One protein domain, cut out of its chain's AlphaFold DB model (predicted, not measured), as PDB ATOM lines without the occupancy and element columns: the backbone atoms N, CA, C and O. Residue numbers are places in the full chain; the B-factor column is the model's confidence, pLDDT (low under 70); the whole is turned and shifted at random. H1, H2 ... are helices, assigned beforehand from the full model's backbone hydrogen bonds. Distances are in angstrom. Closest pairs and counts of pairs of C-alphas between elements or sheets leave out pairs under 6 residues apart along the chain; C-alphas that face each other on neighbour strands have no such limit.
ATOM      1  N   PRO A   2     -37.936  49.064  11.624       67.69
ATOM      2  CA  PRO A   2     -37.042  48.385  10.707       67.69
ATOM      3  C   PRO A   2     -37.873  47.679   9.619       67.69
ATOM      4  O   PRO A   2     -38.992  47.232   9.873       67.69
ATOM      5  N   VAL A   3     -37.372  47.674   8.383       79.44
ATOM      6  CA  VAL A   3     -38.086  47.110   7.229       79.44
ATOM      7  C   VAL A   3     -37.780  45.619   7.164       79.44
ATOM      8  O   VAL A   3     -36.616  45.243   7.043       79.44
ATOM      9  N   PHE A   4     -38.812  44.781   7.252       80.56
ATOM     10  CA  PHE A   4     -38.665  43.336   7.082       80.56
ATOM     11  C   PHE A   4     -38.641  42.968   5.592       80.56
ATOM     12  O   PHE A   4     -39.395  43.557   4.811       80.56
ATOM     13  N   PRO A   5     -37.800  42.004   5.179       86.12
ATOM     14  CA  PRO A   5     -37.828  41.490   3.819       86.12
ATOM     15  C   PRO A   5     -39.144  40.749   3.557       86.12
ATOM     16  O   PRO A   5     -39.729  40.149   4.459       86.12
ATOM     17  N   ALA A   6     -39.605  40.771   2.307       85.12
ATOM     18  CA  ALA A   6     -40.732  39.948   1.887       85.12
ATOM     19  C   ALA A   6     -40.287  38.478   1.856       85.12
ATOM     20  O   ALA A   6     -39.611  38.050   0.922       85.12
ATOM     21  N   HIS A   7     -40.629  37.729   2.906       91.25
ATOM     22  CA  HIS A   7     -40.271  36.324   3.067       91.25
ATOM     23  C   HIS A   7     -41.487  35.493   3.480       91.25
ATOM     24  O   HIS A   7     -42.269  35.926   4.325       91.25
ATOM     25  N   GLU A   8     -41.628  34.284   2.937       90.62
ATOM     26  CA  GLU A   8     -42.760  33.392   3.243       90.62
ATOM     27  C   GLU A   8     -42.780  33.001   4.729       90.62
ATOM     28  O   GLU A   8     -43.809  33.097   5.393       90.62
ATOM     29  N   ALA A   9     -41.607  32.691   5.286       90.69
ATOM     30  CA  ALA A   9     -41.427  32.382   6.707       90.69
ATOM     31  C   ALA A   9     -41.470  33.610   7.649       90.69
ATOM     32  O   ALA A   9     -41.203  33.471   8.840       90.69
ATOM     33  N   LEU A  10     -41.776  34.825   7.164       91.69
ATOM     34  CA  LEU A  10     -41.722  36.033   8.000       91.69
ATOM     35  C   LEU A  10     -42.692  35.986   9.179       91.69
ATOM     36  O   LEU A  10     -42.317  36.313  10.306       91.69
ATOM     37  N   HIS A  11     -43.932  35.576   8.924       90.69
ATOM     38  CA  HIS A  11     -44.954  35.484   9.965       90.69
ATOM     39  C   HIS A  11     -44.580  34.465  11.039       90.69
ATOM     40  O   HIS A  11     -44.791  34.719  12.224       90.69
ATOM     41  N   GLU A  12     -43.987  33.348  10.629       91.31
ATOM     42  CA  GLU A  12     -43.552  32.293  11.532       91.31
ATOM     43  C   GLU A  12     -42.335  32.723  12.354       91.31
ATOM     44  O   GLU A  12     -42.362  32.625  13.578       91.31
ATOM     45  N   ALA A  13     -41.324  33.328  11.721       91.56
ATOM     46  CA  ALA A  13     -40.160  33.875  12.411       91.56
ATOM     47  C   ALA A  13     -40.550  34.958  13.433       91.56
ATOM     48  O   ALA A  13     -40.053  34.956  14.561       91.56
ATOM     49  N   LEU A  14     -41.468  35.866  13.080       91.56
ATOM     50  CA  LEU A  14     -41.996  36.870  14.009       91.56
ATOM     51  C   LEU A  14     -42.789  36.227  15.147       91.56
ATOM     52  O   LEU A  14     -42.575  36.574  16.307       91.56
ATOM     53  N   GLY A  15     -43.682  35.287  14.827       89.75
ATOM     54  CA  GLY A  15     -44.459  34.546  15.818       89.75
ATOM     55  C   GLY A  15     -43.558  33.828  16.821       89.75
ATOM     56  O   GLY A  15     -43.803  33.897  18.022       89.75
ATOM     57  N   PHE A  16     -42.468  33.236  16.341       88.88
ATOM     58  CA  PHE A  16     -41.471  32.561  17.158       88.88
ATOM     59  C   PHE A  16     -40.718  33.526  18.083       88.88
ATOM     60  O   PHE A  16     -40.607  33.275  19.281       88.88
ATOM     61  N   ASN A  17     -40.253  34.668  17.563       88.94
ATOM     62  CA  ASN A  17     -39.593  35.697  18.375       88.94
ATOM     63  C   ASN A  17     -40.540  36.283  19.437       88.94
ATOM     64  O   ASN A  17     -40.143  36.474  20.584       88.94
ATOM     65  N   LEU A  18     -41.808  36.524  19.088       90.25
ATOM     66  CA  LEU A  18     -42.821  36.987  20.038       90.25
ATOM     67  C   LEU A  18     -43.105  35.928  21.104       90.25
ATOM     68  O   LEU A  18     -43.125  36.240  22.292       90.25
ATOM     69  N   TRP A  19     -43.288  34.671  20.702       88.44
ATOM     70  CA  TRP A  19     -43.488  33.569  21.636       88.44
ATOM     71  C   TRP A  19     -42.299  33.415  22.594       88.44
ATOM     72  O   TRP A  19     -42.510  33.210  23.789       88.44
ATOM     73  N   TYR A  20     -41.066  33.597  22.117       86.94
ATOM     74  CA  TYR A  20     -39.876  33.621  22.967       86.94
ATOM     75  C   TYR A  20     -39.941  34.740  24.018       86.94
ATOM     76  O   TYR A  20     -39.791  34.465  25.209       86.94
ATOM     77  N   ILE A  21     -40.267  35.972  23.603       87.81
ATOM     78  CA  ILE A  21     -40.420  37.124  24.510       87.81
ATOM     79  C   ILE A  21     -41.470  36.846  25.599       87.81
ATOM     80  O   ILE A  21     -41.248  37.164  26.765       87.81
ATOM     81  N   TYR A  22     -42.616  36.256  25.240       87.00
ATOM     82  CA  TYR A  22     -43.716  36.026  26.185       87.00
ATOM     83  C   TYR A  22     -43.544  34.785  27.060       87.00
ATOM     84  O   TYR A  22     -44.066  34.748  28.173       87.00
ATOM     85  N   SER A  23     -42.854  33.759  26.569       82.69
ATOM     86  CA  SER A  23     -42.699  32.503  27.301       82.69
ATOM     87  C   SER A  23     -41.540  32.529  28.299       82.69
ATOM     88  O   SER A  23     -41.556  31.731  29.233       82.69
ATOM     89  N   MET A  24     -40.560  33.436  28.132       67.56
ATOM     90  CA  MET A  24     -39.317  33.474  28.928       67.56
ATOM     91  C   MET A  24     -38.632  32.096  29.006       67.56
ATOM     92  O   MET A  24     -38.002  31.748  30.004       67.56
ATOM     93  N   THR A  25     -38.814  31.278  27.967       69.44
ATOM     94  CA  THR A  25     -38.298  29.909  27.926       69.44
ATOM     95  C   THR A  25     -36.800  29.937  27.648       69.44
ATOM     96  O   THR A  25     -36.346  30.731  26.825       69.44
ATOM     97  N   ASP A  26     -36.035  29.045  28.286       71.94
ATOM     98  CA  ASP A  26     -34.628  28.843  27.934       71.94
ATOM     99  C   ASP A  26     -34.496  28.540  26.428       71.94
ATOM    100  O   ASP A  26     -35.191  27.645  25.930       71.94
ATOM    101  N   PRO A  27     -33.596  29.227  25.698       65.56
ATOM    102  CA  PRO A  27     -33.432  29.055  24.254       65.56
ATOM    103  C   PRO A  27     -33.076  27.615  23.858       65.56
ATOM    104  O   PRO A  27     -33.527  27.130  22.826       65.56
ATOM    105  N   ASP A  28     -32.368  26.890  24.728       66.06
ATOM    106  CA  ASP A  28     -31.966  25.497  24.503       66.06
ATOM    107  C   ASP A  28     -33.142  24.493  24.586       66.06
ATOM    108  O   ASP A  28     -32.977  23.313  24.280       66.06
ATOM    109  N   ARG A  29     -34.337  24.931  25.012       66.69
ATOM    110  CA  ARG A  29     -35.557  24.102  25.061       66.69
ATOM    111  C   ARG A  29     -36.517  24.375  23.912       66.69
ATOM    112  O   ARG A  29     -37.593  23.775  23.878       66.69
ATOM    113  N   ILE A  30     -36.169  25.289  23.011       66.19
ATOM    114  CA  ILE A  30     -37.075  25.676  21.943       66.19
ATOM    115  C   ILE A  30     -36.918  24.712  20.763       66.19
ATOM    116  O   ILE A  30     -35.821  24.603  20.215       66.19
ATOM    117  N   PRO A  31     -37.993  24.027  20.335       68.25
ATOM    118  CA  PRO A  31     -37.947  23.198  19.144       68.25
ATOM    119  C   PRO A  31     -37.969  24.107  17.911       68.25
ATOM    120  O   PRO A  31     -39.037  24.478  17.428       68.25
ATOM    121  N   ILE A  32     -36.797  24.493  17.407       66.94
ATOM    122  CA  ILE A  32     -36.709  24.923  16.010       66.94
ATOM    123  C   ILE A  32     -36.760  23.645  15.166       66.94
ATOM    124  O   ILE A  32     -35.976  22.737  15.444       66.94
ATOM    125  N   PRO A  33     -37.673  23.533  14.184       67.56
ATOM    126  CA  PRO A  33     -37.682  22.412  13.257       67.56
ATOM    127  C   PRO A  33     -36.302  22.238  12.620       67.56
ATOM    128  O   PRO A  33     -35.757  23.170  12.020       67.56
ATOM    129  N   ASP A  34     -35.727  21.044  12.772       65.44
ATOM    130  CA  ASP A  34     -34.451  20.712  12.152       65.44
ATOM    131  C   ASP A  34     -34.560  20.932  10.632       65.44
ATOM    132  O   ASP A  34     -35.497  20.459   9.988       65.44
ATOM    133  N   CYS A  35     -33.583  21.638  10.056       63.22
ATOM    134  CA  CYS A  35     -33.421  21.853   8.611       63.22
ATOM    135  C   CYS A  35     -34.384  22.842   7.917       63.22
ATOM    136  O   CYS A  35     -34.267  23.025   6.703       63.22
ATOM    137  N   GLU A  36     -35.258  23.559   8.630       87.94
ATOM    138  CA  GLU A  36     -36.007  24.688   8.050       87.94
ATOM    139  C   GLU A  36     -35.161  25.970   8.051       87.94
ATOM    140  O   GLU A  36     -35.365  26.902   8.833       87.94
ATOM    141  N   TRP A  37     -34.172  26.026   7.154       91.38
ATOM    142  CA  TRP A  37     -33.198  27.125   7.092       91.38
ATOM    143  C   TRP A  37     -33.835  28.510   6.949       91.38
ATOM    144  O   TRP A  37     -33.342  29.466   7.544       91.38
ATOM    145  N   GLY A  38     -34.957  28.617   6.232       91.00
ATOM    146  CA  GLY A  38     -35.708  29.868   6.109       91.00
ATOM    147  C   GLY A  38     -36.236  30.387   7.449       91.00
ATOM    148  O   GLY A  38     -36.187  31.592   7.697       91.00
ATOM    149  N   LEU A  39     -36.679  29.496   8.343       92.12
ATOM    150  CA  LEU A  39     -37.127  29.859   9.686       92.12
ATOM    151  C   LEU A  39     -35.939  30.156  10.606       92.12
ATOM    152  O   LEU A  39     -35.945  31.187  11.274       92.12
ATOM    153  N   VAL A  40     -34.893  29.319  10.600       92.75
ATOM    154  CA  VAL A  40     -33.671  29.528  11.409       92.75
ATOM    155  C   VAL A  40     -33.060  30.904  11.125       92.75
ATOM    156  O   VAL A  40     -32.782  31.670  12.050       92.75
ATOM    157  N   LEU A  41     -32.889  31.243   9.844       94.00
ATOM    158  CA  LEU A  41     -32.316  32.518   9.407       94.00
ATOM    159  C   LEU A  41     -33.259  33.692   9.671       94.00
ATOM    160  O   LEU A  41     -32.800  34.765  10.062       94.00
ATOM    161  N   GLY A  42     -34.568  33.481   9.522       92.31
ATOM    162  CA  GLY A  42     -35.575  34.465   9.899       92.31
ATOM    163  C   GLY A  42     -35.527  34.795  11.385       92.31
ATOM    164  O   GLY A  42     -35.477  35.966  11.757       92.31
ATOM    165  N   VAL A  43     -35.470  33.778  12.251       92.44
ATOM    166  CA  VAL A  43     -35.340  33.969  13.700       92.44
ATOM    167  C   VAL A  43     -34.026  34.671  14.028       92.44
ATOM    168  O   VAL A  43     -34.038  35.614  14.816       92.44
ATOM    169  N   HIS A  44     -32.920  34.295  13.387       93.44
ATOM    170  CA  HIS A  44     -31.619  34.944  13.559       93.44
ATOM    171  C   HIS A  44     -31.638  36.441  13.194       93.44
ATOM    172  O   HIS A  44     -31.154  37.276  13.961       93.44
ATOM    173  N   ALA A  45     -32.236  36.795  12.053       93.12
ATOM    174  CA  ALA A  45     -32.335  38.178  11.591       93.12
ATOM    175  C   ALA A  45     -33.265  39.016  12.482       93.12
ATOM    176  O   ALA A  45     -32.901  40.106  12.921       93.12
ATOM    177  N   VAL A  46     -34.455  38.493  12.786       93.12
ATOM    178  CA  VAL A  46     -35.469  39.183  13.592       93.12
ATOM    179  C   VAL A  46     -35.003  39.351  15.041       93.12
ATOM    180  O   VAL A  46     -35.167  40.433  15.605       93.12
ATOM    181  N   SER A  47     -34.374  38.332  15.632       92.62
ATOM    182  CA  SER A  47     -33.831  38.416  16.997       92.62
ATOM    183  C   SER A  47     -32.758  39.495  17.116       92.62
ATOM    184  O   SER A  47     -32.773  40.242  18.090       92.62
ATOM    185  N   ASN A  48     -31.901  39.658  16.103       93.56
ATOM    186  CA  ASN A  48     -30.940  40.761  16.046       93.56
ATOM    187  C   ASN A  48     -31.640  42.133  16.005       93.56
ATOM    188  O   ASN A  48     -31.270  43.050  16.728       93.56
ATOM    189  N   MET A  49     -32.696  42.272  15.193       91.62
ATOM    190  CA  MET A  49     -33.447  43.532  15.055       91.62
ATOM    191  C   MET A  49     -34.164  43.959  16.344       91.62
ATOM    192  O   MET A  49     -34.354  45.154  16.561       91.62
ATOM    193  N   PHE A  50     -34.583  42.997  17.169       90.75
ATOM    194  CA  PHE A  50     -35.222  43.233  18.468       90.75
ATOM    195  C   PHE A  50     -34.246  43.142  19.655       90.75
ATOM    196  O   PHE A  50     -34.698  43.163  20.798       90.75
ATOM    197  N   GLU A  51     -32.936  43.039  19.400       92.44
ATOM    198  CA  GLU A  51     -31.883  42.939  20.425       92.44
ATOM    199  C   GLU A  51     -32.066  41.746  21.392       92.44
ATOM    200  O   GLU A  51     -31.688  41.777  22.566       92.44
ATOM    201  N   LEU A  52     -32.637  40.644  20.893       91.12
ATOM    202  CA  LEU A  52     -32.833  39.390  21.624       91.12
ATOM    203  C   LEU A  52     -31.551  38.544  21.596       91.12
ATOM    204  O   LEU A  52     -31.504  37.480  20.977       91.12
ATOM    205  N   ASN A  53     -30.512  39.020  22.286       92.06
ATOM    206  CA  ASN A  53     -29.148  38.476  22.206       92.06
ATOM    207  C   ASN A  53     -29.071  36.957  22.432       92.06
ATOM    208  O   ASN A  53     -28.437  36.255  21.660       92.06
ATOM    209  N   GLN A  54     -29.775  36.418  23.433       90.00
ATOM    210  CA  GLN A  54     -29.726  34.979  23.732       90.00
ATOM    211  C   GLN A  54     -30.270  34.108  22.587       90.00
ATOM    212  O   GLN A  54     -29.721  33.046  22.292       90.00
ATOM    213  N   LEU A  55     -31.346  34.555  21.935       88.88
ATOM    214  CA  LEU A  55     -31.949  33.846  20.807       88.88
ATOM    215  C   LEU A  55     -31.109  34.013  19.532       88.88
ATOM    216  O   LEU A  55     -30.950  33.069  18.752       88.88
ATOM    217  N   HIS A  56     -30.525  35.197  19.354       92.25
ATOM    218  CA  HIS A  56     -29.573  35.461  18.286       92.25
ATOM    219  C   HIS A  56     -28.335  34.559  18.406       92.25
ATOM    220  O   HIS A  56     -27.989  33.871  17.448       92.25
ATOM    221  N   ASP A  57     -27.739  34.460  19.596       91.50
ATOM    222  CA  ASP A  57     -26.580  33.605  19.874       91.50
ATOM    223  C   ASP A  57     -26.913  32.116  19.707       91.50
ATOM    224  O   ASP A  57     -26.107  31.333  19.202       91.50
ATOM    225  N   PHE A  58     -28.116  31.691  20.105       89.94
ATOM    226  CA  PHE A  58     -28.584  30.320  19.891       89.94
ATOM    227  C   PHE A  58     -28.660  29.967  18.400       89.94
ATOM    228  O   PHE A  58     -28.067  28.977  17.972       89.94
ATOM    229  N   THR A  59     -29.324  30.800  17.597       90.50
ATOM    230  CA  THR A  59     -29.418  30.580  16.145       90.50
ATOM    231  C   THR A  59     -28.063  30.717  15.447       90.50
ATOM    232  O   THR A  59     -27.763  29.933  14.549       90.50
ATOM    233  N   ALA A  60     -27.196  31.625  15.909       91.81
ATOM    234  CA  ALA A  60     -25.826  31.757  15.421       91.81
ATOM    235  C   ALA A  60     -25.001  30.482  15.662       91.81
ATOM    236  O   ALA A  60     -24.268  30.059  14.772       91.81
ATOM    237  N   ARG A  61     -25.161  29.815  16.817       90.50
ATOM    238  CA  ARG A  61     -24.507  28.521  17.094       90.50
ATOM    239  C   ARG A  61     -24.967  27.419  16.137       90.50
ATOM    240  O   ARG A  61     -24.132  26.644  15.684       90.50
ATOM    241  N   ILE A  62     -26.261  27.358  15.807       89.38
ATOM    242  CA  ILE A  62     -26.799  26.376  14.844       89.38
ATOM    243  C   ILE A  62     -26.214  26.618  13.448       89.38
ATOM    244  O   ILE A  62     -25.745  25.683  12.801       89.38
ATOM    245  N   ILE A  63     -26.203  27.875  12.998       91.69
ATOM    246  CA  ILE A  63     -25.641  28.262  11.697       91.69
ATOM    247  C   ILE A  63     -24.133  27.957  11.656       91.69
ATOM    248  O   ILE A  63     -23.657  27.309  10.723       91.69
ATOM    249  N   GLY A  64     -23.392  28.356  12.693       90.25
ATOM    250  CA  GLY A  64     -21.952  28.118  12.808       90.25
ATOM    251  C   GLY A  64     -21.589  26.632  12.865       90.25
ATOM    252  O   GLY A  64     -20.595  26.220  12.275       90.25
ATOM    253  N   ALA A  65     -22.424  25.782  13.471       88.94
ATOM    254  CA  ALA A  65     -22.202  24.333  13.480       88.94
ATOM    255  C   ALA A  65     -22.192  23.714  12.069       88.94
ATOM    256  O   ALA A  65     -21.546  22.691  11.854       88.94
ATOM    257  N   VAL A  66     -22.880  24.326  11.101       90.19
ATOM    258  CA  VAL A  66     -22.915  23.851   9.710       90.19
ATOM    259  C   VAL A  66     -21.864  24.536   8.838       90.19
ATOM    260  O   VAL A  66     -21.279  23.891   7.961       90.19
ATOM    261  N   LEU A  67     -21.622  25.829   9.057       91.69
ATOM    262  CA  LEU A  67     -20.732  26.627   8.213       91.69
ATOM    263  C   LEU A  67     -19.267  26.577   8.657       91.69
ATOM    264  O   LEU A  67     -18.383  26.466   7.802       91.69
ATOM    265  N   ASP A  68     -19.017  26.603   9.966       89.88
ATOM    266  CA  ASP A  68     -17.677  26.769  10.532       89.88
ATOM    267  C   ASP A  68     -17.047  25.445  10.978       89.88
ATOM    268  O   ASP A  68     -15.818  25.335  10.995       89.88
ATOM    269  N   ASP A  69     -17.843  24.422  11.319       86.44
ATOM    270  CA  ASP A  69     -17.292  23.136  11.762       86.44
ATOM    271  C   ASP A  69     -16.608  22.398  10.589       86.44
ATOM    272  O   ASP A  69     -17.268  21.959   9.638       86.44
ATOM    273  N   PRO A  70     -15.276  22.189  10.634       76.38
ATOM    274  CA  PRO A  70     -14.573  21.460   9.587       76.38
ATOM    275  C   PRO A  70     -14.968  19.980   9.521       76.38
ATOM    276  O   PRO A  70     -14.755  19.356   8.481       76.38
ATOM    277  N   ARG A  71     -15.511  19.413  10.608       79.25
ATOM    278  CA  ARG A  71     -15.963  18.017  10.682       79.25
ATOM    279  C   ARG A  71     -17.374  17.832  10.148       79.25
ATOM    280  O   ARG A  71     -17.729  16.708   9.793       79.25
ATOM    281  N   ALA A  72     -18.162  18.903  10.077       81.19
ATOM    282  CA  ALA A  72     -19.453  18.850   9.428       81.19
ATOM    283  C   ALA A  72     -19.250  18.570   7.934       81.19
ATOM    284  O   ALA A  72     -18.475  19.242   7.245       81.19
ATOM    285  N   THR A  73     -19.971  17.572   7.428       81.19
ATOM    286  CA  THR A  73     -20.055  17.245   6.001       81.19
ATOM    287  C   THR A  73     -21.429  17.654   5.475       81.19
ATOM    288  O   THR A  73     -22.256  16.776   5.202       81.19
ATOM    289  N   PRO A  74     -21.725  18.965   5.386       86.56
ATOM    290  CA  PRO A  74     -23.029  19.422   4.935       86.56
ATOM    291  C   PRO A  74     -23.277  19.001   3.487       86.56
ATOM    292  O   PRO A  74     -22.351  18.904   2.671       86.56
ATOM    293  N   SER A  75     -24.542  18.748   3.153       89.88
ATOM    294  CA  SER A  75     -24.927  18.509   1.767       89.88
ATOM    295  C   SER A  75     -24.700  19.783   0.938       89.88
ATOM    296  O   SER A  75     -24.991  20.878   1.429       89.88
ATOM    297  N   PRO A  76     -24.261  19.681  -0.335       91.94
ATOM    298  CA  PRO A  76     -24.232  20.834  -1.239       91.94
ATOM    299  C   PRO A  76     -25.581  21.569  -1.301       91.94
ATOM    300  O   PRO A  76     -25.618  22.793  -1.403       91.94
ATOM    301  N   GLN A  77     -26.687  20.821  -1.209       92.44
ATOM    302  CA  GLN A  77     -28.042  21.368  -1.239       92.44
ATOM    303  C   GLN A  77     -28.376  22.188   0.010       92.44
ATOM    304  O   GLN A  77     -29.026  23.226  -0.109       92.44
ATOM    305  N   ASP A  78     -27.904  21.768   1.183       91.56
ATOM    306  CA  ASP A  78     -28.144  22.493   2.433       91.56
ATOM    307  C   ASP A  78     -27.398  23.825   2.412       91.56
ATOM    308  O   ASP A  78     -27.997  24.867   2.653       91.56
ATOM    309  N   LEU A  79     -26.121  23.818   2.009       94.12
ATOM    310  CA  LEU A  79     -25.322  25.041   1.863       94.12
ATOM    311  C   LEU A  79     -25.936  26.015   0.855       94.12
ATOM    312  O   LEU A  79     -25.979  27.219   1.097       94.12
ATOM    313  N   TYR A  80     -26.438  25.497  -0.267       95.00
ATOM    314  CA  TYR A  80     -27.122  26.314  -1.262       95.00
ATOM    315  C   TYR A  80     -28.429  26.910  -0.732       95.00
ATOM    316  O   TYR A  80     -28.716  28.077  -0.981       95.00
ATOM    317  N   THR A  81     -29.194  26.135   0.037       94.00
ATOM    318  CA  THR A  81     -30.429  26.608   0.675       94.00
ATOM    319  C   THR A  81     -30.123  27.681   1.719       94.00
ATOM    320  O   THR A  81     -30.740  28.738   1.698       94.00
ATOM    321  N   ILE A  82     -29.110  27.483   2.568       94.31
ATOM    322  CA  ILE A  82     -28.657  28.508   3.523       94.31
ATOM    323  C   ILE A  82     -28.253  29.783   2.778       94.31
ATOM    324  O   ILE A  82     -28.647  30.874   3.176       94.31
ATOM    325  N   PHE A  83     -27.504  29.664   1.679       95.75
ATOM    326  CA  PHE A  83     -27.095  30.806   0.864       95.75
ATOM    327  C   PHE A  83     -28.292  31.587   0.294       95.75
ATOM    328  O   PHE A  83     -28.347  32.814   0.428       95.75
ATOM    329  N   THR A  84     -29.253  30.902  -0.332       95.00
ATOM    330  CA  THR A  84     -30.412  31.558  -0.954       95.00
ATOM    331  C   THR A  84     -31.324  32.188   0.091       95.00
ATOM    332  O   THR A  84     -31.693  33.354  -0.047       95.00
ATOM    333  N   GLU A  85     -31.624  31.471   1.173       94.56
ATOM    334  CA  GLU A  85     -32.453  31.965   2.272       94.56
ATOM    335  C   GLU A  85     -31.777  33.136   3.003       94.56
ATOM    336  O   GLU A  85     -32.413  34.162   3.239       94.56
ATOM    337  N   ALA A  86     -30.468  33.066   3.275       94.56
ATOM    338  CA  ALA A  86     -29.738  34.159   3.927       94.56
ATOM    339  C   ALA A  86     -29.708  35.415   3.049       94.56
ATOM    340  O   ALA A  86     -29.794  36.534   3.558       94.56
ATOM    341  N   THR A  87     -29.651  35.240   1.726       93.75
ATOM    342  CA  THR A  87     -29.754  36.348   0.768       93.75
ATOM    343  C   THR A  87     -31.135  37.002   0.825       93.75
ATOM    344  O   THR A  87     -31.217  38.230   0.880       93.75
ATOM    345  N   LYS A  88     -32.219  36.214   0.870       93.62
ATOM    346  CA  LYS A  88     -33.591  36.743   0.991       93.62
ATOM    347  C   LYS A  88     -33.810  37.475   2.317       93.62
ATOM    348  O   LYS A  88     -34.439  38.529   2.337       93.62
ATOM    349  N   TRP A  89     -33.245  36.954   3.405       93.25
ATOM    350  CA  TRP A  89     -33.284  37.571   4.734       93.25
ATOM    351  C   TRP A  89     -32.290  38.727   4.927       93.25
ATOM    352  O   TRP A  89     -32.264  39.339   5.991       93.25
ATOM    353  N   ALA A  90     -31.488  39.046   3.907       91.62
ATOM    354  CA  ALA A  90     -30.439  40.066   3.938       91.62
ATOM    355  C   ALA A  90     -29.355  39.848   5.021       91.62
ATOM    356  O   ALA A  90     -28.690  40.799   5.441       91.62
ATOM    357  N   VAL A  91     -29.114  38.596   5.422       93.12
ATOM    358  CA  VAL A  91     -28.055  38.204   6.365       93.12
ATOM    359  C   VAL A  91     -26.762  37.939   5.587       93.12
ATOM    360  O   VAL A  91     -26.426  36.808   5.228       93.12
ATOM    361  N   ARG A  92     -26.041  39.020   5.272       92.81
ATOM    362  CA  ARG A  92     -24.903  38.995   4.336       92.81
ATOM    363  C   ARG A  92     -23.760  38.090   4.784       92.81
ATOM    364  O   ARG A  92     -23.233  37.349   3.957       92.81
ATOM    365  N   ASP A  93     -23.414  38.112   6.064       94.00
ATOM    366  CA  ASP A  93     -22.274  37.349   6.584       94.00
ATOM    367  C   ASP A  93     -22.511  35.844   6.443       94.00
ATOM    368  O   ASP A  93     -21.663  35.121   5.918       94.00
ATOM    369  N   VAL A  94     -23.724  35.394   6.776       94.56
ATOM    370  CA  VAL A  94     -24.139  33.995   6.623       94.56
ATOM    371  C   VAL A  94     -24.216  33.594   5.152       94.56
ATOM    372  O   VAL A  94     -23.716  32.532   4.788       94.56
ATOM    373  N   SER A  95     -24.765  34.448   4.276       95.50
ATOM    374  CA  SER A  95     -24.786  34.150   2.834       95.50
ATOM    375  C   SER A  95     -23.374  33.992   2.262       95.50
ATOM    376  O   SER A  95     -23.114  33.070   1.490       95.50
ATOM    377  N   LYS A  96     -22.433  34.846   2.680       95.25
ATOM    378  CA  LYS A  96     -21.051  34.797   2.213       95.25
ATOM    379  C   LYS A  96     -20.359  33.529   2.710       95.25
ATOM    380  O   LYS A  96     -19.773  32.818   1.901       95.25
ATOM    381  N   ALA A  97     -20.487  33.214   3.998       94.12
ATOM    382  CA  ALA A  97     -19.908  32.010   4.586       94.12
ATOM    383  C   ALA A  97     -20.469  30.724   3.946       94.12
ATOM    384  O   ALA A  97     -19.712  29.814   3.606       94.12
ATOM    385  N   ALA A  98     -21.781  30.667   3.696       94.88
ATOM    386  CA  ALA A  98     -22.416  29.539   3.016       94.88
ATOM    387  C   ALA A  98     -21.903  29.358   1.580       94.88
ATOM    388  O   ALA A  98     -21.596  28.235   1.171       94.88
ATOM    389  N   LEU A  99     -21.750  30.454   0.829       95.06
ATOM    390  CA  LEU A  99     -21.188  30.417  -0.519       95.06
ATOM    391  C   LEU A  99     -19.716  29.986  -0.510       95.06
ATOM    392  O   LEU A  99     -19.336  29.123  -1.293       95.06
ATOM    393  N   GLU A 100     -18.888  30.530   0.383       94.25
ATOM    394  CA  GLU A 100     -17.475  30.147   0.511       94.25
ATOM    395  C   GLU A 100     -17.323  28.658   0.844       94.25
ATOM    396  O   GLU A 100     -16.503  27.958   0.239       94.25
ATOM    397  N   ARG A 101     -18.164  28.137   1.743       92.44
ATOM    398  CA  ARG A 101     -18.195  26.709   2.077       92.44
ATOM    399  C   ARG A 101     -18.648  25.858   0.889       92.44
ATOM    400  O   ARG A 101     -18.060  24.805   0.636       92.44
ATOM    401  N   LEU A 102     -19.643  26.317   0.126       94.06
ATOM    402  CA  LEU A 102     -20.115  25.643  -1.086       94.06
ATOM    403  C   LEU A 102     -19.029  25.602  -2.172       94.06
ATOM    404  O   LEU A 102     -18.797  24.553  -2.777       94.06
ATOM    405  N   LEU A 103     -18.317  26.712  -2.379       93.75
ATOM    406  CA  LEU A 103     -17.182  26.800  -3.297       93.75
ATOM    407  C   LEU A 103     -16.025  25.897  -2.859       93.75
ATOM    408  O   LEU A 103     -15.401  25.251  -3.695       93.75
ATOM    409  N   ALA A 104     -15.764  25.776  -1.558       91.38
ATOM    410  CA  ALA A 104     -14.764  24.839  -1.054       91.38
ATOM    411  C   ALA A 104     -15.133  23.368  -1.329       91.38
ATOM    412  O   ALA A 104     -14.236  22.548  -1.525       91.38
ATOM    413  N   LEU A 105     -16.431  23.042  -1.354       91.75
ATOM    414  CA  LEU A 105     -16.941  21.682  -1.544       91.75
ATOM    415  C   LEU A 105     -17.047  21.275  -3.026       91.75
ATOM    416  O   LEU A 105     -16.724  20.139  -3.369       91.75
ATOM    417  N   VAL A 106     -17.530  22.181  -3.885       93.12
ATOM    418  CA  VAL A 106     -17.881  21.903  -5.296       93.12
ATOM    419  C   VAL A 106     -17.092  22.770  -6.282       93.12
ATOM    420  O   VAL A 106     -16.806  22.338  -7.392       93.12
ATOM    421  N   GLY A 107     -16.689  23.976  -5.882       89.44
ATOM    422  CA  GLY A 107     -15.991  24.958  -6.724       89.44
ATOM    423  C   GLY A 107     -14.496  24.698  -6.919       89.44
ATOM    424  O   GLY A 107     -13.746  25.627  -7.208       89.44
ATOM    425  N   ARG A 108     -14.040  23.455  -6.747       90.19
ATOM    426  CA  ARG A 108     -12.651  23.045  -6.988       90.19
ATOM    427  C   ARG A 108     -12.613  21.965  -8.064       90.19
ATOM    428  O   ARG A 108     -13.458  21.071  -8.039       90.19
TER     429      ARG A 108
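This is residues 2 to 108 of the 421 residues of an uncharacterized protein of Gonapodya prolifera (strain JEL478) (UniProt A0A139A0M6). Two helical hairpins, H2 with H3 and H4 with H5, pair up as a four-helix up-and-down bundle, and H1 packs crosswise on H2 at one end of the long shape. The two hairpins meet where the first part of H2 packs on H4 and the last part of H3 on H5, while residues 24 to 36 make a long loop from H1 back to H2. The printed part has 107 residues with five named helices, H1 to H5 in order, and no named strand; its class is all helix. It is compact, with a radius of gyration of the C-alphas of 13.7 A, and elongated, spanning 47 by 28 by 20 A.

Start at residue 2 and go on to C-alpha 10 at (-41.722, 36.033, 8.000), where H1 begins; it takes residues 10 to 23 and measures 19.6 A. Next find H2 at residues 37 to 49, 18.2 A long, beginning at C-alpha 37 at (-33.198, 27.125, 7.092). H3 follows at residues 53 to 67, 20.2 A long. H4 takes residues 76 to 88, 18.6 A long. H5 takes residues 92 to 106, 20.8 A long, and ends at C-alpha 106 at (-17.881, 21.903, -5.296).

Begin at H2, the hub, which touches three helices. H1 touches it, with Ala 13 and Val 43 as the closest C-alphas at 5.0 A; they run the same way at a steep tilt of 59 degrees. H2 and H3 form a hairpin and touch, closest at the C-alphas of His 44 and His 56, 5.2 A apart; they run opposite ways at 37 degrees, a tilt only just steep. H2 touches H4 with residues 37 to 41 alone, closest at the C-alphas of Gly 38 and Glu 85, 5.5 A. Look next at H4 and H5, a hairpin that touches with 24 pairs of C-alphas within 8 A, the closest being Phe 83 and Ser 95 at 4.5 A; their tilt is shallow, 22 degrees, opposite ways. H3 touches H5 with residues 63 to 67 alone, closest at the C-alphas of Leu 67 and Ala 98, 6.2 A, the same way at a shallow tilt of 15 degrees. H3 and H4 are close but not clearly touching, and H2 and H5 are apart. In the backbones of H1, H2, H4 and H5 every O i to N i+4 pair is within hydrogen-bond range; in H3 10 of 11 are.

The two C-alphas farthest apart are those of Tyr 22 and Arg 108, 47.3 A. The printed part has no cut. The link from H1 to H2 is long, with 13 residues; those from H2 to H3 and from H4 to H5 are tight, and that from H3 to H4 is short. The mean pLDDT of the printed part is 87.9, and residue 2, residues 24 to 25 and residues 27 to 35 are under 70.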